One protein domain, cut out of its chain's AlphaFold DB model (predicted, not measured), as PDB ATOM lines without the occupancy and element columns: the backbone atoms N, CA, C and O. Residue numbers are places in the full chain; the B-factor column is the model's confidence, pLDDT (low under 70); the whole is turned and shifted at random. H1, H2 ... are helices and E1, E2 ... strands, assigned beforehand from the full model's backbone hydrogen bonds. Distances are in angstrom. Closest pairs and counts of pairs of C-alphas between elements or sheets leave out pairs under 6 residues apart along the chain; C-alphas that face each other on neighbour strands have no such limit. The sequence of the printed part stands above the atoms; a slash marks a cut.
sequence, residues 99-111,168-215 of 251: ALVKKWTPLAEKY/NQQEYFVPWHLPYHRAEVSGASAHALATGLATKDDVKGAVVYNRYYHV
ATOM      1  N   ALA A  99     -30.250 -36.256  11.961       86.12
ATOM      2  CA  ALA A  99     -30.818 -35.341  12.947       86.12
ATOM      3  C   ALA A  99     -30.580 -35.812  14.390       86.12
ATOM      4  O   ALA A  99     -30.639 -34.995  15.317       86.12
ATOM      5  N   LEU A 100     -30.298 -37.104  14.602       81.12
ATOM      6  CA  LEU A 100     -29.864 -37.625  15.898       81.12
ATOM      7  C   LEU A 100     -28.431 -37.201  16.201       81.12
ATOM      8  O   LEU A 100     -28.182 -36.665  17.281       81.12
ATOM      9  N   VAL A 101     -27.524 -37.363  15.235       82.81
ATOM     10  CA  VAL A 101     -26.096 -37.051  15.400       82.81
ATOM     11  C   VAL A 101     -25.878 -35.561  15.662       82.81
ATOM     12  O   VAL A 101     -25.071 -35.198  16.511       82.81
ATOM     13  N   LYS A 102     -26.681 -34.678  15.049       85.81
ATOM     14  CA  LYS A 102     -26.645 -33.218  15.298       85.81
ATOM     15  C   LYS A 102     -26.927 -32.818  16.752       85.81
ATOM     16  O   LYS A 102     -26.634 -31.690  17.138       85.81
ATOM     17  N   LYS A 103     -27.525 -33.704  17.554       86.88
ATOM     18  CA  LYS A 103     -27.795 -33.474  18.985       86.88
ATOM     19  C   LYS A 103     -26.675 -33.991  19.883       86.88
ATOM     20  O   LYS A 103     -26.740 -33.778  21.093       86.88
ATOM     21  N   TRP A 104     -25.710 -34.721  19.333       90.94
ATOM     22  CA  TRP A 104     -24.588 -35.269  20.079       90.94
ATOM     23  C   TRP A 104     -23.453 -34.255  20.120       90.94
ATOM     24  O   TRP A 104     -23.196 -33.544  19.150       90.94
ATOM     25  N   THR A 105     -22.769 -34.183  21.254       90.06
ATOM     26  CA  THR A 105     -21.608 -33.307  21.411       90.06
ATOM     27  C   THR A 105     -20.349 -34.110  21.082       90.06
ATOM     28  O   THR A 105     -20.072 -35.068  21.805       90.06
ATOM     29  N   PRO A 106     -19.598 -33.778  20.018       90.00
ATOM     30  CA  PRO A 106     -18.354 -34.471  19.696       90.00
ATOM     31  C   PRO A 106     -17.273 -34.163  20.739       90.00
ATOM     32  O   PRO A 106     -17.194 -33.043  21.247       90.00
ATOM     33  N   LEU A 107     -16.428 -35.146  21.053       84.56
ATOM     34  CA  LEU A 107     -15.262 -34.977  21.920       84.56
ATOM     35  C   LEU A 107     -13.989 -34.972  21.073       84.56
ATOM     36  O   LEU A 107     -13.734 -35.917  20.329       84.56
ATOM     37  N   ALA A 108     -13.195 -33.907  21.193       69.12
ATOM     38  CA  ALA A 108     -11.981 -33.717  20.396       69.12
ATOM     39  C   ALA A 108     -10.775 -34.536  20.897       69.12
ATOM     40  O   ALA A 108      -9.865 -34.821  20.120       69.12
ATOM     41  N   GLU A 109     -10.761 -34.920  22.177       65.00
ATOM     42  CA  GLU A 109      -9.664 -35.659  22.806       65.00
ATOM     43  C   GLU A 109     -10.085 -37.096  23.130       65.00
ATOM     44  O   GLU A 109     -11.130 -37.340  23.741       65.00
ATOM     45  N   LYS A 110      -9.249 -38.067  22.740       59.88
ATOM     46  CA  LYS A 110      -9.408 -39.458  23.174       59.88
ATOM     47  C   LYS A 110      -9.090 -39.535  24.665       59.88
ATOM     48  O   LYS A 110      -7.983 -39.199  25.077       59.88
ATOM     49  N   TYR A 111     -10.037 -40.011  25.469       56.12
ATOM     50  CA  TYR A 111      -9.812 -40.251  26.893       56.12
ATOM     51  C   TYR A 111      -8.836 -41.416  27.061       56.12
ATOM     52  O   TYR A 111      -9.193 -42.573  26.850       56.12
ATOM     53  N   ASN A 168     -12.969 -38.510  11.350       71.00
ATOM     54  CA  ASN A 168     -12.749 -39.677  12.204       71.00
ATOM     55  C   ASN A 168     -13.370 -39.496  13.599       71.00
ATOM     56  O   ASN A 168     -12.881 -40.046  14.587       71.00
ATOM     57  N   GLN A 169     -14.431 -38.687  13.691       87.19
ATOM     58  CA  GLN A 169     -15.109 -38.404  14.949       87.19
ATOM     59  C   GLN A 169     -15.925 -39.617  15.414       87.19
ATOM     60  O   GLN A 169     -17.018 -39.876  14.908       87.19
ATOM     61  N   GLN A 170     -15.408 -40.327  16.418       92.06
ATOM     62  CA  GLN A 170     -16.030 -41.528  16.992       92.06
ATOM     63  C   GLN A 170     -16.473 -41.349  18.448       92.06
ATOM     64  O   GLN A 170     -17.176 -42.194  18.991       92.06
ATOM     65  N   GLU A 171     -16.093 -40.240  19.081       93.56
ATOM     66  CA  GLU A 171     -16.316 -39.995  20.505       93.56
ATOM     67  C   GLU A 171     -17.424 -38.958  20.708       93.56
ATOM     68  O   GLU A 171     -17.311 -37.822  20.241       93.56
ATOM     69  N   TYR A 172     -18.498 -39.322  21.406       92.12
ATOM     70  CA  TYR A 172     -19.666 -38.459  21.587       92.12
ATOM     71  C   TYR A 172     -20.181 -38.446  23.024       92.12
ATOM     72  O   TYR A 172     -20.234 -39.465  23.713       92.12
ATOM     73  N   PHE A 173     -20.651 -37.278  23.455       91.75
ATOM     74  CA  PHE A 173     -21.549 -37.143  24.586       91.75
ATOM     75  C   PHE A 173     -22.975 -37.112  24.052       91.75
ATOM     76  O   PHE A 173     -23.357 -36.244  23.263       91.75
ATOM     77  N   VAL A 174     -23.769 -38.076  24.505       90.44
ATOM     78  CA  VAL A 174     -25.171 -38.226  24.130       90.44
ATOM     79  C   VAL A 174     -26.044 -37.781  25.307       90.44
ATOM     80  O   VAL A 174     -25.920 -38.343  26.404       90.44
ATOM     81  N   PRO A 175     -26.942 -36.798  25.111       89.19
ATOM     82  CA  PRO A 175     -27.776 -36.277  26.183       89.19
ATOM     83  C   PRO A 175     -28.859 -37.286  26.573       89.19
ATOM     84  O   PRO A 175     -29.766 -37.618  25.804       89.19
ATOM     85  N   TRP A 176     -28.806 -37.750  27.815       86.75
ATOM     86  CA  TRP A 176     -29.791 -38.641  28.399       86.75
ATOM     87  C   TRP A 176     -30.708 -37.888  29.356       86.75
ATOM     88  O   TRP A 176     -30.287 -37.414  30.409       86.75
ATOM     89  N   HIS A 177     -31.983 -37.821  28.987       86.69
ATOM     90  CA  HIS A 177     -33.001 -37.109  29.744       86.69
ATOM     91  C   HIS A 177     -33.648 -38.067  30.746       86.69
ATOM     92  O   HIS A 177     -34.322 -39.028  30.363       86.69
ATOM     93  N   LEU A 178     -33.434 -37.812  32.034       83.56
ATOM     94  CA  LEU A 178     -34.066 -38.511  33.142       83.56
ATOM     95  C   LEU A 178     -35.270 -37.693  33.629       83.56
ATOM     96  O   LEU A 178     -35.065 -36.644  34.238       83.56
ATOM     97  N   PRO A 179     -36.518 -38.137  33.388       84.44
ATOM     98  CA  PRO A 179     -37.700 -37.402  33.837       84.44
ATOM     99  C   PRO A 179     -37.681 -37.163  35.349       84.44
ATOM    100  O   PRO A 179     -37.285 -38.060  36.092       84.44
ATOM    101  N   TYR A 180     -38.168 -36.013  35.821       83.19
ATOM    102  CA  TYR A 180     -38.103 -35.644  37.245       83.19
ATOM    103  C   TYR A 180     -38.742 -36.653  38.194       83.19
ATOM    104  O   TYR A 180     -38.218 -36.885  39.271       83.19
ATOM    105  N   HIS A 181     -39.822 -37.319  37.789       77.38
ATOM    106  CA  HIS A 181     -40.445 -38.352  38.625       77.38
ATOM    107  C   HIS A 181     -39.571 -39.612  38.799       77.38
ATOM    108  O   HIS A 181     -39.874 -40.453  39.640       77.38
ATOM    109  N   ARG A 182     -38.530 -39.778  37.973       69.69
ATOM    110  CA  ARG A 182     -37.574 -40.895  38.011       69.69
ATOM    111  C   ARG A 182     -36.183 -40.453  38.475       69.69
ATOM    112  O   ARG A 182     -35.435 -41.274  38.994       69.69
ATOM    113  N   ALA A 183     -35.824 -39.187  38.278       65.06
ATOM    114  CA  ALA A 183     -34.699 -38.581  38.967       65.06
ATOM    115  C   ALA A 183     -35.087 -38.510  40.440       65.06
ATOM    116  O   ALA A 183     -35.810 -37.603  40.838       65.06
ATOM    117  N   GLU A 184     -34.696 -39.509  41.231       62.97
ATOM    118  CA  GLU A 184     -34.851 -39.443  42.678       62.97
ATOM    119  C   GLU A 184     -34.386 -38.051  43.125       62.97
ATOM    120  O   GLU A 184     -33.233 -37.669  42.920       62.97
ATOM    121  N   VAL A 185     -35.293 -37.252  43.692       51.72
ATOM    122  CA  VAL A 185     -34.975 -35.884  44.143       51.72
ATOM    123  C   VAL A 185     -34.039 -35.928  45.377       51.72
ATOM    124  O   VAL A 185     -33.725 -34.909  45.982       51.72
ATOM    125  N   SER A 186     -33.526 -37.113  45.733       51.16
ATOM    126  CA  SER A 186     -32.525 -37.376  46.761       51.16
ATOM    127  C   SER A 186     -31.112 -37.581  46.194       51.16
ATOM    128  O   SER A 186     -30.894 -38.334  45.248       51.16
ATOM    129  N   GLY A 187     -30.131 -36.958  46.855       62.38
ATOM    130  CA  GLY A 187     -28.704 -37.306  46.831       62.38
ATOM    131  C   GLY A 187     -28.001 -37.203  45.477       62.38
ATOM    132  O   GLY A 187     -27.356 -36.200  45.191       62.38
ATOM    133  N   ALA A 188     -28.081 -38.252  44.658       69.94
ATOM    134  CA  ALA A 188     -27.242 -38.422  43.471       69.94
ATOM    135  C   ALA A 188     -27.549 -37.404  42.364       69.94
ATOM    136  O   ALA A 188     -26.628 -36.794  41.820       69.94
ATOM    137  N   SER A 189     -28.829 -37.172  42.047       78.62
ATOM    138  CA  SER A 189     -29.206 -36.156  41.055       78.62
ATOM    139  C   SER A 189     -28.961 -34.738  41.561       78.62
ATOM    140  O   SER A 189     -28.481 -33.904  40.802       78.62
ATOM    141  N   ALA A 190     -29.210 -34.475  42.848       77.56
ATOM    142  CA  ALA A 190     -28.924 -33.180  43.463       77.56
ATOM    143  C   ALA A 190     -27.416 -32.868  43.482       77.56
ATOM    144  O   ALA A 190     -27.014 -31.766  43.119       77.56
ATOM    145  N   HIS A 191     -26.580 -33.848  43.838       80.12
ATOM    146  CA  HIS A 191     -25.127 -33.713  43.818       80.12
ATOM    147  C   HIS A 191     -24.604 -33.514  42.394       80.12
ATOM    148  O   HIS A 191     -23.851 -32.578  42.164       80.12
ATOM    149  N   ALA A 192     -25.062 -34.316  41.424       81.62
ATOM    150  CA  ALA A 192     -24.656 -34.165  40.026       81.62
ATOM    151  C   ALA A 192     -25.019 -32.788  39.448       81.62
ATOM    152  O   ALA A 192     -24.240 -32.220  38.688       81.62
ATOM    153  N   LEU A 193     -26.177 -32.237  39.826       83.50
ATOM    154  CA  LEU A 193     -26.559 -30.866  39.480       83.50
ATOM    155  C   LEU A 193     -25.632 -29.836  40.143       83.50
ATOM    156  O   LEU A 193     -25.206 -28.890  39.488       83.50
ATOM    157  N   ALA A 194     -25.293 -30.022  41.423       83.88
ATOM    158  CA  ALA A 194     -24.414 -29.117  42.165       83.88
ATOM    159  C   ALA A 194     -22.962 -29.130  41.656       83.88
ATOM    160  O   ALA A 194     -22.303 -28.095  41.661       83.88
ATOM    161  N   THR A 195     -22.465 -30.279  41.191       83.88
ATOM    162  CA  THR A 195     -21.109 -30.431  40.640       83.88
ATOM    163  C   THR A 195     -21.032 -30.171  39.133       83.88
ATOM    164  O   THR A 195     -19.982 -30.397  38.538       83.88
ATOM    165  N   GLY A 196     -22.129 -29.755  38.487       83.06
ATOM    166  CA  GLY A 196     -22.170 -29.476  37.045       83.06
ATOM    167  C   GLY A 196     -22.103 -30.711  36.133       83.06
ATOM    168  O   GLY A 196     -21.924 -30.573  34.928       83.06
ATOM    169  N   LEU A 197     -22.269 -31.920  36.679       79.75
ATOM    170  CA  LEU A 197     -22.305 -33.181  35.919       79.75
ATOM    171  C   LEU A 197     -23.675 -33.456  35.271       79.75
ATOM    172  O   LEU A 197     -23.815 -34.389  34.478       79.75
ATOM    173  N   ALA A 198     -24.691 -32.668  35.622       86.25
ATOM    174  CA  ALA A 198     -26.027 -32.725  35.048       86.25
ATOM    175  C   ALA A 198     -26.629 -31.321  34.927       86.25
ATOM    176  O   ALA A 198     -26.257 -30.411  35.668       86.25
ATOM    177  N   THR A 199     -27.606 -31.155  34.038       87.94
ATOM    178  CA  THR A 199     -28.361 -29.904  33.867       87.94
ATOM    179  C   THR A 199     -29.861 -30.141  34.031       87.94
ATOM    180  O   THR A 199     -30.353 -31.256  33.851       87.94
ATOM    181  N   LYS A 200     -30.615 -29.106  34.413       88.12
ATOM    182  CA  LYS A 200     -32.084 -29.163  34.410       88.12
ATOM    183  C   LYS A 200     -32.611 -28.688  33.060       88.12
ATOM    184  O   LYS A 200     -32.206 -27.639  32.576       88.12
ATOM    185  N   ASP A 201     -33.537 -29.452  32.497       87.38
ATOM    186  CA  ASP A 201     -34.370 -29.065  31.362       87.38
ATOM    187  C   ASP A 201     -35.823 -28.993  31.851       87.38
ATOM    188  O   ASP A 201     -36.548 -29.994  31.845       87.38
ATOM    189  N   ASP A 202     -36.229 -27.812  32.331       88.19
ATOM    190  CA  ASP A 202     -37.576 -27.579  32.867       88.19
ATOM    191  C   ASP A 202     -38.649 -27.669  31.770       88.19
ATOM    192  O   ASP A 202     -39.777 -28.081  32.043       88.19
ATOM    193  N   VAL A 203     -38.292 -27.372  30.512       88.12
ATOM    194  CA  VAL A 203     -39.198 -27.474  29.355       88.12
ATOM    195  C   VAL A 203     -39.598 -28.929  29.116       88.12
ATOM    196  O   VAL A 203     -40.765 -29.220  28.855       88.12
ATOM    197  N   LYS A 204     -38.646 -29.861  29.232       83.69
ATOM    198  CA  LYS A 204     -38.909 -31.305  29.111       83.69
ATOM    199  C   LYS A 204     -39.211 -31.993  30.443       83.69
ATOM    200  O   LYS A 204     -39.456 -33.201  30.447       83.69
ATOM    201  N   GLY A 205     -39.178 -31.268  31.561       86.00
ATOM    202  CA  GLY A 205     -39.374 -31.823  32.902       86.00
ATOM    203  C   GLY A 205     -38.358 -32.917  33.255       86.00
ATOM    204  O   GLY A 205     -38.738 -33.969  33.786       86.00
ATOM    205  N   ALA A 206     -37.084 -32.721  32.898       87.00
ATOM    206  CA  ALA A 206     -36.041 -33.738  33.022       87.00
ATOM    207  C   ALA A 206     -34.701 -33.190  33.538       87.00
ATOM    208  O   ALA A 206     -34.344 -32.032  33.328       87.00
ATOM    209  N   VAL A 207     -33.937 -34.051  34.209       86.94
ATOM    210  CA  VAL A 207     -32.505 -33.846  34.461       86.94
ATOM    211  C   VAL A 207     -31.741 -34.472  33.300       86.94
ATOM    212  O   VAL A 207     -31.950 -35.642  32.979       86.94
ATOM    213  N   VAL A 208     -30.867 -33.708  32.659       87.00
ATOM    214  CA  VAL A 208     -30.068 -34.153  31.520       87.00
ATOM    215  C   VAL A 208     -28.667 -34.511  31.993       87.00
ATOM    216  O   VAL A 208     -27.985 -33.710  32.626       87.00
ATOM    217  N   TYR A 209     -28.248 -35.729  31.666       87.56
ATOM    218  CA  TYR A 209     -26.890 -36.223  31.866       87.56
ATOM    219  C   TYR A 209     -26.228 -36.437  30.515       87.56
ATOM    220  O   TYR A 209     -26.872 -36.936  29.594       87.56
ATOM    221  N   ASN A 210     -24.932 -36.174  30.418       86.31
ATOM    222  CA  ASN A 210     -24.161 -36.542  29.239       86.31
ATOM    223  C   ASN A 210     -23.559 -37.929  29.438       86.31
ATOM    224  O   ASN A 210     -22.832 -38.178  30.397       86.31
ATOM    225  N   ARG A 211     -23.897 -38.856  28.543       88.69
ATOM    226  CA  ARG A 211     -23.310 -40.194  28.528       88.69
ATOM    227  C   ARG A 211     -22.262 -40.269  27.448       88.69
ATOM    228  O   ARG A 211     -22.524 -39.861  26.324       88.69
ATOM    229  N   TYR A 212     -21.118 -40.826  27.796       90.44
ATOM    230  CA  TYR A 212     -20.087 -41.129  26.826       90.44
ATOM    231  C   TYR A 212     -20.518 -42.293  25.917       90.44
ATOM    232  O   TYR A 212     -21.083 -43.290  26.395       90.44
ATOM    233  N   TYR A 213     -20.246 -42.132  24.624       93.25
ATOM    234  CA  TYR A 213     -20.439 -43.107  23.561       93.25
ATOM    235  C   TYR A 213     -19.245 -43.094  22.605       93.25
ATOM    236  O   TYR A 213     -18.862 -42.043  22.100       93.25
ATOM    237  N   HIS A 214     -18.745 -44.283  22.300       94.50
ATOM    238  CA  HIS A 214     -17.836 -44.565  21.204       94.50
ATOM    239  C   HIS A 214     -18.622 -45.220  20.058       94.50
ATOM    240  O   HIS A 214     -19.149 -46.324  20.228       94.50
ATOM    241  N   VAL A 215     -18.747 -44.547  18.915       94.19
ATOM    242  CA  VAL A 215     -19.397 -45.094  17.713       94.19
ATOM    243  C   VAL A 215     -18.365 -45.752  16.803       94.19
ATOM    244  O   VAL A 215     -17.316 -45.185  16.504       94.19
TER     245      VAL A 215
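This is residues 99 to 111 and 168 to 215 of the 251 residues of the protein "Putative tRNA (Carboxymethyluridine(34)-5-O)-methyltransferase" of Medicago truncatula (UniProt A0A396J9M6). A long, twisted ribbon of two strands, E1 and E3, is widened at one end by the short strand E2, with the small helix H1 over E2; near the other end, residues 105 to 106 of a stretch with no named element pair briefly with E1. The printed part has 61 residues, with one named helix and three named strands in the order E1, H1, E2, E3. The sheet's order is E1, E3, E2, antiparallel throughout; the class is mixed, helices and strands, with 29 of the 61 residues in named elements, under half. The whole is flat, 39 by 25 by 14 A, and only just loose, close to compact, with a radius of gyration of the C-alphas of 13.0 A.

Residues 99 to 111 hold no named element. E1, residues 171 to 179, is 25.3 A long from C-alpha 171 at (-16.316, -39.995, 20.505). H1 is residues 188 to 194, E2 is residues 198 to 201, and E3, residues 206 to 214, is 24.3 A long, ending with C-alpha 214 at (-17.836, -44.565, 21.204).

E3 is the inner strand. It is antiparallel to E1 at 154 degrees, with N 174 and O 211 within hydrogen-bond range at 2.8 A. E2 and E3 form a hairpin, with N 199 and O 208 2.9 A apart. The sheet is only just strongly twisted, its C-alphas up to 4.0 A off the best plane. H1 is on the sheet at a height of 8.5 A, over E2 and across the strands, at 82 degrees to E2 on the local plane. The closest C-alphas of H1 and E2, those of Ala 192 and Ala 198, are 5.4 A apart. In H1 every O i to N i+4 pair is within hydrogen-bond range. E1, H1 and E2 form a split strand-helix-strand unit, two strands running the same way with E3 between them, and its crossover is right-handed.

The C-alphas farthest apart, those of Asn 168 and Ser 186, are 39.9 A apart. Residues 112 to 167 are not printed, and C-alphas 111 and 168 are 15.0 A apart across this cut. No link between named elements is long. Confidence is low, with pLDDT under 70, in residues 108 to 111 and 182 to 188.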